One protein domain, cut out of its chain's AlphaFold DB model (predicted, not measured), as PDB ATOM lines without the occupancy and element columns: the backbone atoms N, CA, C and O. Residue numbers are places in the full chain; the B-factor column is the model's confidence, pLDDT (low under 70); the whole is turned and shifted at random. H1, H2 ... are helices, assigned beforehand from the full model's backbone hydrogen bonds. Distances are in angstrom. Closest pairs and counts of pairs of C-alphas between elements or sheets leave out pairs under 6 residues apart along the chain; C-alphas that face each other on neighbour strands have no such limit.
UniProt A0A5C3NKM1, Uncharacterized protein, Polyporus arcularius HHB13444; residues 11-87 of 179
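This is residues 11 to 87 of the 179 residues of an uncharacterized protein of Polyporus arcularius HHB13444 (UniProt A0A5C3NKM1). One long helix, H1, makes the long axis; H2 folds back across part of it as an open helical hairpin, the small H3 also packs on H1, and H4 lies beyond, touching no helix. The ends of the long axis stick out, residues 11 to 16 and 36 to 41. The printed part, 77 residues with four named helices and no named strand, is all helix, flat and only just compact, close to loose: radius of gyration of the C-alphas 13.3 A, spans 45 by 32 by 17 A.

H1, residues 11 to 36, runs 37.8 A from C-alpha 11 at (12.772, 35.729, -52.039). H2 is residues 45 to 60, 22.1 A; H3, 69 to 75; H4, 81 to 87, ending at (25.293, 26.230, -37.501).

H1 touches H2 with residues 23 to 31 alone, closest C-alphas Val 27 and Cys 49, 6.2 A, at a steep tilt of 44 degrees, opposite ways. H1 touches H3 with residues 24 to 32 alone, closest C-alphas Ala 28 and Val 75, 5.8 A. H2 and H3 are near each other; H4 is apart from H1, H2 and H3. Every O i to N i+4 pair is within hydrogen-bond range in H1, H2 and H4; in H3, 1 of 3, with 2 of 4 O i to N i+3 pairs.

The farthest C-alphas, Leu 11 and Ser 40, are 45.3 A apart. The printed part has no cut and no long link; residue 71 is under pLDDT 70.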
ATOM      1  N   LEU A  11      13.690  36.159 -53.099       88.56
ATOM      2  CA  LEU A  11      12.772  35.729 -52.039       88.56
ATOM      3  C   LEU A  11      12.002  34.479 -52.462       88.56
ATOM      4  O   LEU A  11      11.851  33.556 -51.662       88.56
ATOM      5  N   HIS A  12      11.588  34.421 -53.729       90.06
ATOM      6  CA  HIS A  12      10.919  33.248 -54.277       90.06
ATOM      7  C   HIS A  12      11.823  32.009 -54.212       90.06
ATOM      8  O   HIS A  12      11.428  30.996 -53.636       90.06
ATOM      9  N   SER A  13      13.074  32.119 -54.673       88.12
ATOM     10  CA  SER A  13      14.051  31.025 -54.606       88.12
ATOM     11  C   SER A  13      14.355  30.588 -53.170       88.12
ATOM     12  O   SER A  13      14.543  29.403 -52.900       88.12
ATOM     13  N   GLN A  14      14.389  31.524 -52.215       89.81
ATOM     14  CA  GLN A  14      14.577  31.192 -50.800       89.81
ATOM     15  C   GLN A  14      13.382  30.425 -50.224       89.81
ATOM     16  O   GLN A  14      13.577  29.464 -49.477       89.81
ATOM     17  N   LEU A  15      12.156  30.834 -50.558       92.62
ATOM     18  CA  LEU A  15      10.940  30.141 -50.133       92.62
ATOM     19  C   LEU A  15      10.854  28.746 -50.751       92.62
ATOM     20  O   LEU A  15      10.590  27.785 -50.031       92.62
ATOM     21  N   GLU A  16      11.151  28.618 -52.043       93.69
ATOM     22  CA  GLU A  16      11.192  27.332 -52.735       93.69
ATOM     23  C   GLU A  16      12.260  26.411 -52.131       93.69
ATOM     24  O   GLU A  16      11.980  25.259 -51.804       93.69
ATOM     25  N   SER A  17      13.463  26.929 -51.861       91.06
ATOM     26  CA  SER A  17      14.523  26.152 -51.213       91.06
ATOM     27  C   SER A  17      14.109  25.656 -49.825       91.06
ATOM     28  O   SER A  17      14.357  24.494 -49.499       91.06
ATOM     29  N   LYS A  18      13.482  26.508 -49.002       92.62
ATOM     30  CA  LYS A  18      12.975  26.118 -47.672       92.62
ATOM     31  C   LYS A  18      11.866  25.076 -47.780       92.62
ATOM     32  O   LYS A  18      11.831  24.129 -46.998       92.62
ATOM     33  N   PHE A  19      10.986  25.235 -48.763       95.31
ATOM     34  CA  PHE A  19       9.907  24.299 -49.040       95.31
ATOM     35  C   PHE A  19      10.441  22.911 -49.406       95.31
ATOM     36  O   PHE A  19      10.043  21.917 -48.801       95.31
ATOM     37  N   VAL A  20      11.384  22.834 -50.348       93.69
ATOM     38  CA  VAL A  20      12.013  21.570 -50.759       93.69
ATOM     39  C   VAL A  20      12.723  20.906 -49.577       93.69
ATOM     40  O   VAL A  20      12.568  19.703 -49.360       93.69
ATOM     41  N   HIS A  21      13.472  21.685 -48.791       91.62
ATOM     42  CA  HIS A  21      14.234  21.187 -47.643       91.62
ATOM     43  C   HIS A  21      13.334  20.561 -46.566       91.62
ATOM     44  O   HIS A  21      13.565  19.419 -46.168       91.62
ATOM     45  N   HIS A  22      12.219  21.214 -46.221       94.62
ATOM     46  CA  HIS A  22      11.223  20.677 -45.284       94.62
ATOM     47  C   HIS A  22      10.732  19.265 -45.662       94.62
ATOM     48  O   HIS A  22      10.604  18.370 -44.815       94.62
ATOM     49  N   TRP A  23      10.466  19.035 -46.949       95.75
ATOM     50  CA  TRP A  23       9.998  17.735 -47.428       95.75
ATOM     51  C   TRP A  23      11.110  16.686 -47.483       95.75
ATOM     52  O   TRP A  23      10.844  15.506 -47.241       95.75
ATOM     53  N   ILE A  24      12.355  17.093 -47.747       93.75
ATOM     54  CA  ILE A  24      13.522  16.205 -47.657       93.75
ATOM     55  C   ILE A  24      13.700  15.706 -46.223       93.75
ATOM     56  O   ILE A  24      13.823  14.494 -46.020       93.75
ATOM     57  N   ASP A  25      13.630  16.602 -45.239       93.00
ATOM     58  CA  ASP A  25      13.721  16.243 -43.823       93.00
ATOM     59  C   ASP A  25      12.593  15.301 -43.405       93.00
ATOM     60  O   ASP A  25      12.834  14.289 -42.742       93.00
ATOM     61  N   THR A  26      11.372  15.561 -43.876       95.88
ATOM     62  CA  THR A  26      10.220  14.683 -43.632       95.88
ATOM     63  C   THR A  26      10.460  13.267 -44.174       95.88
ATOM     64  O   THR A  26      10.174  12.282 -43.486       95.88
ATOM     65  N   VAL A  27      11.021  13.125 -45.384       95.19
ATOM     66  CA  VAL A  27      11.393  11.804 -45.928       95.19
ATOM     67  C   VAL A  27      12.479  11.146 -45.081       95.19
ATOM     68  O   VAL A  27      12.359   9.961 -44.763       95.19
ATOM     69  N   ALA A  28      13.530  11.886 -44.720       93.75
ATOM     70  CA  ALA A  28      14.645  11.357 -43.941       93.75
ATOM     71  C   ALA A  28      14.174  10.841 -42.572       93.75
ATOM     72  O   ALA A  28      14.534   9.732 -42.177       93.75
ATOM     73  N   GLN A  29      13.310  11.594 -41.886       94.50
ATOM     74  CA  GLN A  29      12.698  11.191 -40.620       94.50
ATOM     75  C   GLN A  29      11.847   9.925 -40.777       94.50
ATOM     76  O   GLN A  29      12.044   8.960 -40.041       94.50
ATOM     77  N   ARG A  30      10.950   9.874 -41.773       96.75
ATOM     78  CA  ARG A  30      10.112   8.684 -42.019       96.75
ATOM     79  C   ARG A  30      10.932   7.448 -42.361       96.75
ATOM     80  O   ARG A  30      10.580   6.351 -41.940       96.75
ATOM     81  N   TYR A  31      12.018   7.617 -43.109       95.56
ATOM     82  CA  TYR A  31      12.905   6.510 -43.437       95.56
ATOM     83  C   TYR A  31      13.675   6.004 -42.213       95.56
ATOM     84  O   TYR A  31      13.768   4.793 -42.042       95.56
ATOM     85  N   LYS A  32      14.150   6.891 -41.324       94.94
ATOM     86  CA  LYS A  32      14.759   6.489 -40.041       94.94
ATOM     87  C   LYS A  32      13.785   5.683 -39.178       94.94
ATOM     88  O   LYS A  32      14.117   4.577 -38.769       94.94
ATOM     89  N   VAL A  33      12.548   6.164 -39.021       96.56
ATOM     90  CA  VAL A  33      11.491   5.439 -38.288       96.56
ATOM     91  C   VAL A  33      11.202   4.068 -38.913       96.56
ATOM     92  O   VAL A  33      11.030   3.075 -38.209       96.56
ATOM     93  N   GLU A  34      11.166   3.976 -40.245       97.12
ATOM     94  CA  GLU A  34      10.954   2.697 -40.929       97.12
ATOM     95  C   GLU A  34      12.148   1.739 -40.755       97.12
ATOM     96  O   GLU A  34      11.942   0.535 -40.577       97.12
ATOM     97  N   LEU A  35      13.383   2.257 -40.756       95.25
ATOM     98  CA  LEU A  35      14.594   1.479 -40.479       95.25
ATOM     99  C   LEU A  35      14.618   0.927 -39.052       95.25
ATOM    100  O   LEU A  35      15.047  -0.211 -38.868       95.25
ATOM    101  N   GLU A  36      14.128   1.680 -38.073       96.81
ATOM    102  CA  GLU A  36      14.040   1.263 -36.667       96.81
ATOM    103  C   GLU A  36      12.843   0.337 -36.391       96.81
ATOM    104  O   GLU A  36      12.779  -0.318 -35.353       96.81
ATOM    105  N   SER A  37      11.894   0.231 -37.324       97.38
ATOM    106  CA  SER A  37      10.713  -0.609 -37.136       97.38
ATOM    107  C   SER A  37      11.034  -2.113 -37.198       97.38
ATOM    108  O   SER A  37      11.763  -2.582 -38.072       97.38
ATOM    109  N   ASN A  38      10.397  -2.907 -36.331       97.69
ATOM    110  CA  ASN A  38      10.497  -4.378 -36.323       97.69
ATOM    111  C   ASN A  38       9.611  -5.060 -37.387       97.69
ATOM    112  O   ASN A  38       9.193  -6.207 -37.232       97.69
ATOM    113  N   LYS A  39       9.267  -4.357 -38.472       97.50
ATOM    114  CA  LYS A  39       8.423  -4.913 -39.535       97.50
ATOM    115  C   LYS A  39       9.209  -5.949 -40.335       97.50
ATOM    116  O   LYS A  39      10.330  -5.689 -40.764       97.50
ATOM    117  N   SER A  40       8.574  -7.084 -40.631       96.88
ATOM    118  CA  SER A  40       9.152  -8.138 -41.479       96.88
ATOM    119  C   SER A  40       9.439  -7.674 -42.913       96.88
ATOM    120  O   SER A  40      10.310  -8.220 -43.584       96.88
ATOM    121  N   ARG A  41       8.723  -6.647 -43.391       97.50
ATOM    122  CA  ARG A  41       8.949  -5.997 -44.688       97.50
ATOM    123  C   ARG A  41       8.995  -4.484 -44.511       97.50
ATOM    124  O   ARG A  41       7.951  -3.835 -44.454       97.50
ATOM    125  N   LYS A  42      10.208  -3.936 -44.442       97.75
ATOM    126  CA  LYS A  42      10.446  -2.489 -44.389       97.75
ATOM    127  C   LYS A  42      10.158  -1.853 -45.749       97.75
ATOM    128  O   LYS A  42      10.501  -2.413 -46.794       97.75
ATOM    129  N   LYS A  43       9.526  -0.681 -45.757       97.75
ATOM    130  CA  LYS A  43       9.339   0.106 -46.981       97.75
ATOM    131  C   LYS A  43      10.697   0.600 -47.490       97.75
ATOM    132  O   LYS A  43      11.475   1.189 -46.749       97.75
ATOM    133  N   GLY A  44      10.958   0.408 -48.782       95.50
ATOM    134  CA  GLY A  44      12.116   1.013 -49.440       95.50
ATOM    135  C   GLY A  44      11.984   2.536 -49.551       95.50
ATOM    136  O   GLY A  44      10.871   3.065 -49.626       95.50
ATOM    137  N   VAL A  45      13.120   3.237 -49.638       94.75
ATOM    138  CA  VAL A  45      13.175   4.711 -49.697       94.75
ATOM    139  C   VAL A  45      12.281   5.293 -50.797       94.75
ATOM    140  O   VAL A  45      11.539   6.237 -50.546       94.75
ATOM    141  N   HIS A  46      12.245   4.682 -51.987       95.19
ATOM    142  CA  HIS A  46      11.408   5.136 -53.105       95.19
ATOM    143  C   HIS A  46       9.914   5.153 -52.773       95.19
ATOM    144  O   HIS A  46       9.203   6.060 -53.198       95.19
ATOM    145  N   LYS A  47       9.437   4.164 -52.007       96.56
ATOM    146  CA  LYS A  47       8.031   4.093 -51.607       96.56
ATOM    147  C   LYS A  47       7.690   5.222 -50.639       96.56
ATOM    148  O   LYS A  47       6.699   5.907 -50.852       96.56
ATOM    149  N   ILE A  48       8.546   5.456 -49.643       96.50
ATOM    150  CA  ILE A  48       8.382   6.568 -48.693       96.50
ATOM    151  C   ILE A  48       8.404   7.913 -49.428       96.50
ATOM    152  O   ILE A  48       7.593   8.782 -49.131       96.50
ATOM    153  N   CYS A  49       9.278   8.074 -50.423       95.69
ATOM    154  CA  CYS A  49       9.329   9.291 -51.230       95.69
ATOM    155  C   CYS A  49       8.008   9.554 -51.946       95.69
ATOM    156  O   CYS A  49       7.474  10.641 -51.803       95.69
ATOM    157  N   ARG A  50       7.455   8.554 -52.645       96.38
ATOM    158  CA  ARG A  50       6.163   8.703 -53.329       96.38
ATOM    159  C   ARG A  50       5.037   9.052 -52.360       96.38
ATOM    160  O   ARG A  50       4.214   9.897 -52.679       96.38
ATOM    161  N   GLU A  51       5.013   8.428 -51.181       97.62
ATOM    162  CA  GLU A  51       4.030   8.744 -50.133       97.62
ATOM    163  C   GLU A  51       4.154  10.212 -49.678       97.62
ATOM    164  O   GLU A  51       3.145  10.894 -49.517       97.62
ATOM    165  N   VAL A  52       5.379  10.725 -49.525       97.06
ATOM    166  CA  VAL A  52       5.623  12.127 -49.149       97.06
ATOM    167  C   VAL A  52       5.321  13.103 -50.294       97.06
ATOM    168  O   VAL A  52       4.748  14.158 -50.047       97.06
ATOM    169  N   GLU A  53       5.642  12.764 -51.542       97.00
ATOM    170  CA  GLU A  53       5.299  13.573 -52.723       97.00
ATOM    171  C   GLU A  53       3.775  13.700 -52.881       97.00
ATOM    172  O   GLU A  53       3.258  14.796 -53.092       97.00
ATOM    173  N   GLN A  54       3.041  12.598 -52.689       97.94
ATOM    174  CA  GLN A  54       1.575  12.594 -52.686       97.94
ATOM    175  C   GLN A  54       0.997  13.450 -51.554       97.94
ATOM    176  O   GLN A  54       0.032  14.182 -51.765       97.94
ATOM    177  N   GLU A  55       1.589  13.394 -50.361       98.06
ATOM    178  CA  GLU A  55       1.180  14.229 -49.232       98.06
ATOM    179  C   GLU A  55       1.456  15.717 -49.480       98.06
ATOM    180  O   GLU A  55       0.605  16.562 -49.189       98.06
ATOM    181  N   CYS A  56       2.617  16.035 -50.051       97.75
ATOM    182  CA  CYS A  56       2.985  17.384 -50.463       97.75
ATOM    183  C   CYS A  56       1.965  17.954 -51.447       97.75
ATOM    184  O   CYS A  56       1.398  19.026 -51.203       97.75
ATOM    185  N   PHE A  57       1.648  17.189 -52.490       97.88
ATOM    186  CA  PHE A  57       0.654  17.570 -53.483       97.88
ATOM    187  C   PHE A  57      -0.743  17.718 -52.869       97.88
ATOM    188  O   PHE A  57      -1.453  18.679 -53.160       97.88
ATOM    189  N   ALA A  58      -1.145  16.818 -51.968       98.31
ATOM    190  CA  ALA A  58      -2.445  16.899 -51.308       98.31
ATOM    191  C   ALA A  58      -2.608  18.199 -50.503       98.31
ATOM    192  O   ALA A  58      -3.656  18.841 -50.621       98.31
ATOM    193  N   LYS A  59      -1.573  18.590 -49.740       98.12
ATOM    194  CA  LYS A  59      -1.582  19.777 -48.869       98.12
ATOM    195  C   LYS A  59      -1.422  21.087 -49.630       98.12
ATOM    196  O   LYS A  59      -2.123  22.045 -49.334       98.12
ATOM    197  N   THR A  60      -0.484  21.139 -50.569       97.69
ATOM    198  CA  THR A  60      -0.042  22.408 -51.173       97.69
ATOM    199  C   THR A  60      -0.500  22.597 -52.605       97.69
ATOM    200  O   THR A  60      -0.438  23.710 -53.110       97.69
ATOM    201  N   LYS A  61      -0.964  21.525 -53.262       97.88
ATOM    202  CA  LYS A  61      -1.247  21.491 -54.706       97.88
ATOM    203  C   LYS A  61      -0.026  21.792 -55.583       97.88
ATOM    204  O   LYS A  61      -0.185  21.993 -56.780       97.88
ATOM    205  N   HIS A  62       1.179  21.758 -55.012       95.75
ATOM    206  CA  HIS A  62       2.430  21.835 -55.753       95.75
ATOM    207  C   HIS A  62       2.996  20.435 -55.967       95.75
ATOM    208  O   HIS A  62       3.103  19.636 -55.035       95.75
ATOM    209  N   GLU A  63       3.344  20.130 -57.215       96.38
ATOM    210  CA  GLU A  63       4.016  18.884 -57.553       96.38
ATOM    211  C   GLU A  63       5.505  19.018 -57.229       96.38
ATOM    212  O   GLU A  63       6.209  19.864 -57.777       96.38
ATOM    213  N   LEU A  64       5.978  18.185 -56.306       95.00
ATOM    214  CA  LEU A  64       7.369  18.151 -55.887       95.00
ATOM    215  C   LEU A  64       7.974  16.823 -56.327       95.00
ATOM    216  O   LEU A  64       7.518  15.765 -55.901       95.00
ATOM    217  N   LYS A  65       9.024  16.870 -57.150       95.06
ATOM    218  CA  LYS A  65       9.756  15.675 -57.580       95.06
ATOM    219  C   LYS A  65      11.033  15.537 -56.769       95.06
ATOM    220  O   LYS A  65      12.012  16.245 -57.000       95.06
ATOM    221  N   LEU A  66      11.055  14.608 -55.822       92.44
ATOM    222  CA  LEU A  66      12.196  14.436 -54.941       92.44
ATOM    223  C   LEU A  66      13.174  13.395 -55.522       92.44
ATOM    224  O   LEU A  66      12.839  12.217 -55.666       92.44
ATOM    225  N   VAL A  67      14.437  13.767 -55.747       89.12
ATOM    226  CA  VAL A  67      15.467  12.846 -56.273       89.12
ATOM    227  C   VAL A  67      15.989  11.900 -55.171       89.12
ATOM    228  O   VAL A  67      16.453  12.379 -54.139       89.12
ATOM    229  N   PRO A  68      15.955  10.563 -55.346       82.44
ATOM    230  CA  PRO A  68      16.347   9.587 -54.318       82.44
ATOM    231  C   PRO A  68      17.750   9.779 -53.710       82.44
ATOM    232  O   PRO A  68      17.909   9.664 -52.496       82.44
ATOM    233  N   ASN A  69      18.751  10.122 -54.528       80.62
ATOM    234  CA  ASN A  69      20.156  10.208 -54.099       80.62
ATOM    235  C   ASN A  69      20.415  11.301 -53.054       80.62
ATOM    236  O   ASN A  69      21.213  11.105 -52.140       80.62
ATOM    237  N   MET A  70      19.697  12.421 -53.136       74.06
ATOM    238  CA  MET A  70      19.852  13.546 -52.207       74.06
ATOM    239  C   MET A  70      19.411  13.189 -50.773       74.06
ATOM    240  O   MET A  70      19.792  13.843 -49.810       74.06
ATOM    241  N   LYS A  71      18.647  12.102 -50.623       67.44
ATOM    242  CA  LYS A  71      17.965  11.702 -49.384       67.44
ATOM    243  C   LYS A  71      18.784  10.717 -48.556       67.44
ATOM    244  O   LYS A  71      18.799  10.804 -47.334       67.44
ATOM    245  N   LEU A  72      19.505   9.810 -49.222       76.81
ATOM    246  CA  LEU A  72      20.446   8.894 -48.564       76.81
ATOM    247  C   LEU A  72      21.582   9.657 -47.873       76.81
ATOM    248  O   LEU A  72      22.019   9.260 -46.797       76.81
ATOM    249  N   ALA A  73      22.003  10.785 -48.450       80.06
ATOM    250  CA  ALA A  73      22.992  11.669 -47.843       80.06
ATOM    251  C   ALA A  73      22.566  12.140 -46.439       80.06
ATOM    252  O   ALA A  73      23.346  12.003 -45.498       80.06
ATOM    253  N   HIS A  74      21.320  12.605 -46.278       79.00
ATOM    254  CA  HIS A  74      20.789  13.062 -44.985       79.00
ATOM    255  C   HIS A  74      20.654  11.934 -43.957       79.00
ATOM    256  O   HIS A  74      20.920  12.124 -42.769       79.00
ATOM    257  N   VAL A  75      20.258  10.737 -44.397       81.00
ATOM    258  CA  VAL A  75      20.138   9.573 -43.504       81.00
ATOM    259  C   VAL A  75      21.508   9.165 -42.958       81.00
ATOM    260  O   VAL A  75      21.616   8.855 -41.776       81.00
ATOM    261  N   ASN A  76      22.554   9.270 -43.780       84.44
ATOM    262  CA  ASN A  76      23.940   8.979 -43.407       84.44
ATOM    263  C   ASN A  76      24.623  10.115 -42.619       84.44
ATOM    264  O   ASN A  76      25.842  10.109 -42.469       84.44
ATOM    265  N   GLY A  77      23.868  11.110 -42.144       84.00
ATOM    266  CA  GLY A  77      24.399  12.190 -41.314       84.00
ATOM    267  C   GLY A  77      25.121  13.300 -42.080       84.00
ATOM    268  O   GLY A  77      25.731  14.160 -41.446       84.00
ATOM    269  N   ARG A  78      25.046  13.345 -43.421       86.81
ATOM    270  CA  ARG A  78      25.466  14.558 -44.138       86.81
ATOM    271  C   ARG A  78      24.457  15.663 -43.845       86.81
ATOM    272  O   ARG A  78      23.279  15.522 -44.163       86.81
ATOM    273  N   LYS A  79      24.937  16.746 -43.240       84.75
ATOM    274  CA  LYS A  79      24.169  17.977 -43.039       84.75
ATOM    275  C   LYS A  79      23.925  18.648 -44.391       84.75
ATOM    276  O   LYS A  79      24.794  18.597 -45.266       84.75
ATOM    277  N   SER A  80      22.768  19.283 -44.567       83.81
ATOM    278  CA  SER A  80      22.577  20.149 -45.730       83.81
ATOM    279  C   SER A  80      23.499  21.367 -45.631       83.81
ATOM    280  O   SER A  80      23.923  21.752 -44.542       83.81
ATOM    281  N   ILE A  81      23.784  22.012 -46.766       81.44
ATOM    282  CA  ILE A  81      24.497  23.301 -46.771       81.44
ATOM    283  C   ILE A  81      23.740  24.335 -45.925       81.44
ATOM    284  O   ILE A  81      24.367  25.145 -45.254       81.44
ATOM    285  N   TRP A  82      22.406  24.279 -45.905       79.50
ATOM    286  CA  TRP A  82      21.581  25.132 -45.052       79.50
ATOM    287  C   TRP A  82      21.826  24.876 -43.566       79.50
ATOM    288  O   TRP A  82      22.093  25.829 -42.843       79.50
ATOM    289  N   ASP A  83      21.805  23.617 -43.125       81.81
ATOM    290  CA  ASP A  83      22.077  23.258 -41.725       81.81
ATOM    291  C   ASP A  83      23.503  23.645 -41.329       81.81
ATOM    292  O   ASP A  83      23.730  24.202 -40.259       81.81
ATOM    293  N   PHE A  84      24.464  23.397 -42.223       85.75
ATOM    294  CA  PHE A  84      25.858  23.776 -42.031       85.75
ATOM    295  C   PHE A  84      26.022  25.298 -41.912       85.75
ATOM    296  O   PHE A  84      26.692  25.778 -41.002       85.75
ATOM    297  N   ASN A  85      25.376  26.072 -42.787       82.06
ATOM    298  CA  ASN A  85      25.425  27.534 -42.755       82.06
ATOM    299  C   ASN A  85      24.682  28.113 -41.545       82.06
ATOM    300  O   ASN A  85      25.140  29.097 -40.965       82.06
ATOM    301  N   ALA A  86      23.568  27.501 -41.140       81.19
ATOM    302  CA  ALA A  86      22.819  27.886 -39.948       81.19
ATOM    303  C   ALA A  86      23.639  27.653 -38.672       81.19
ATOM    304  O   ALA A  86      23.660  28.508 -37.790       81.19
ATOM    305  N   GLU A  87      24.364  26.534 -38.595       83.12
ATOM    306  CA  GLU A  87      25.293  26.230 -37.501       83.12
ATOM    307  C   GLU A  87      26.501  27.168 -37.490       83.12
ATOM    308  O   GLU A  87      26.990  27.538 -36.425       83.12
TER     309      GLU A  87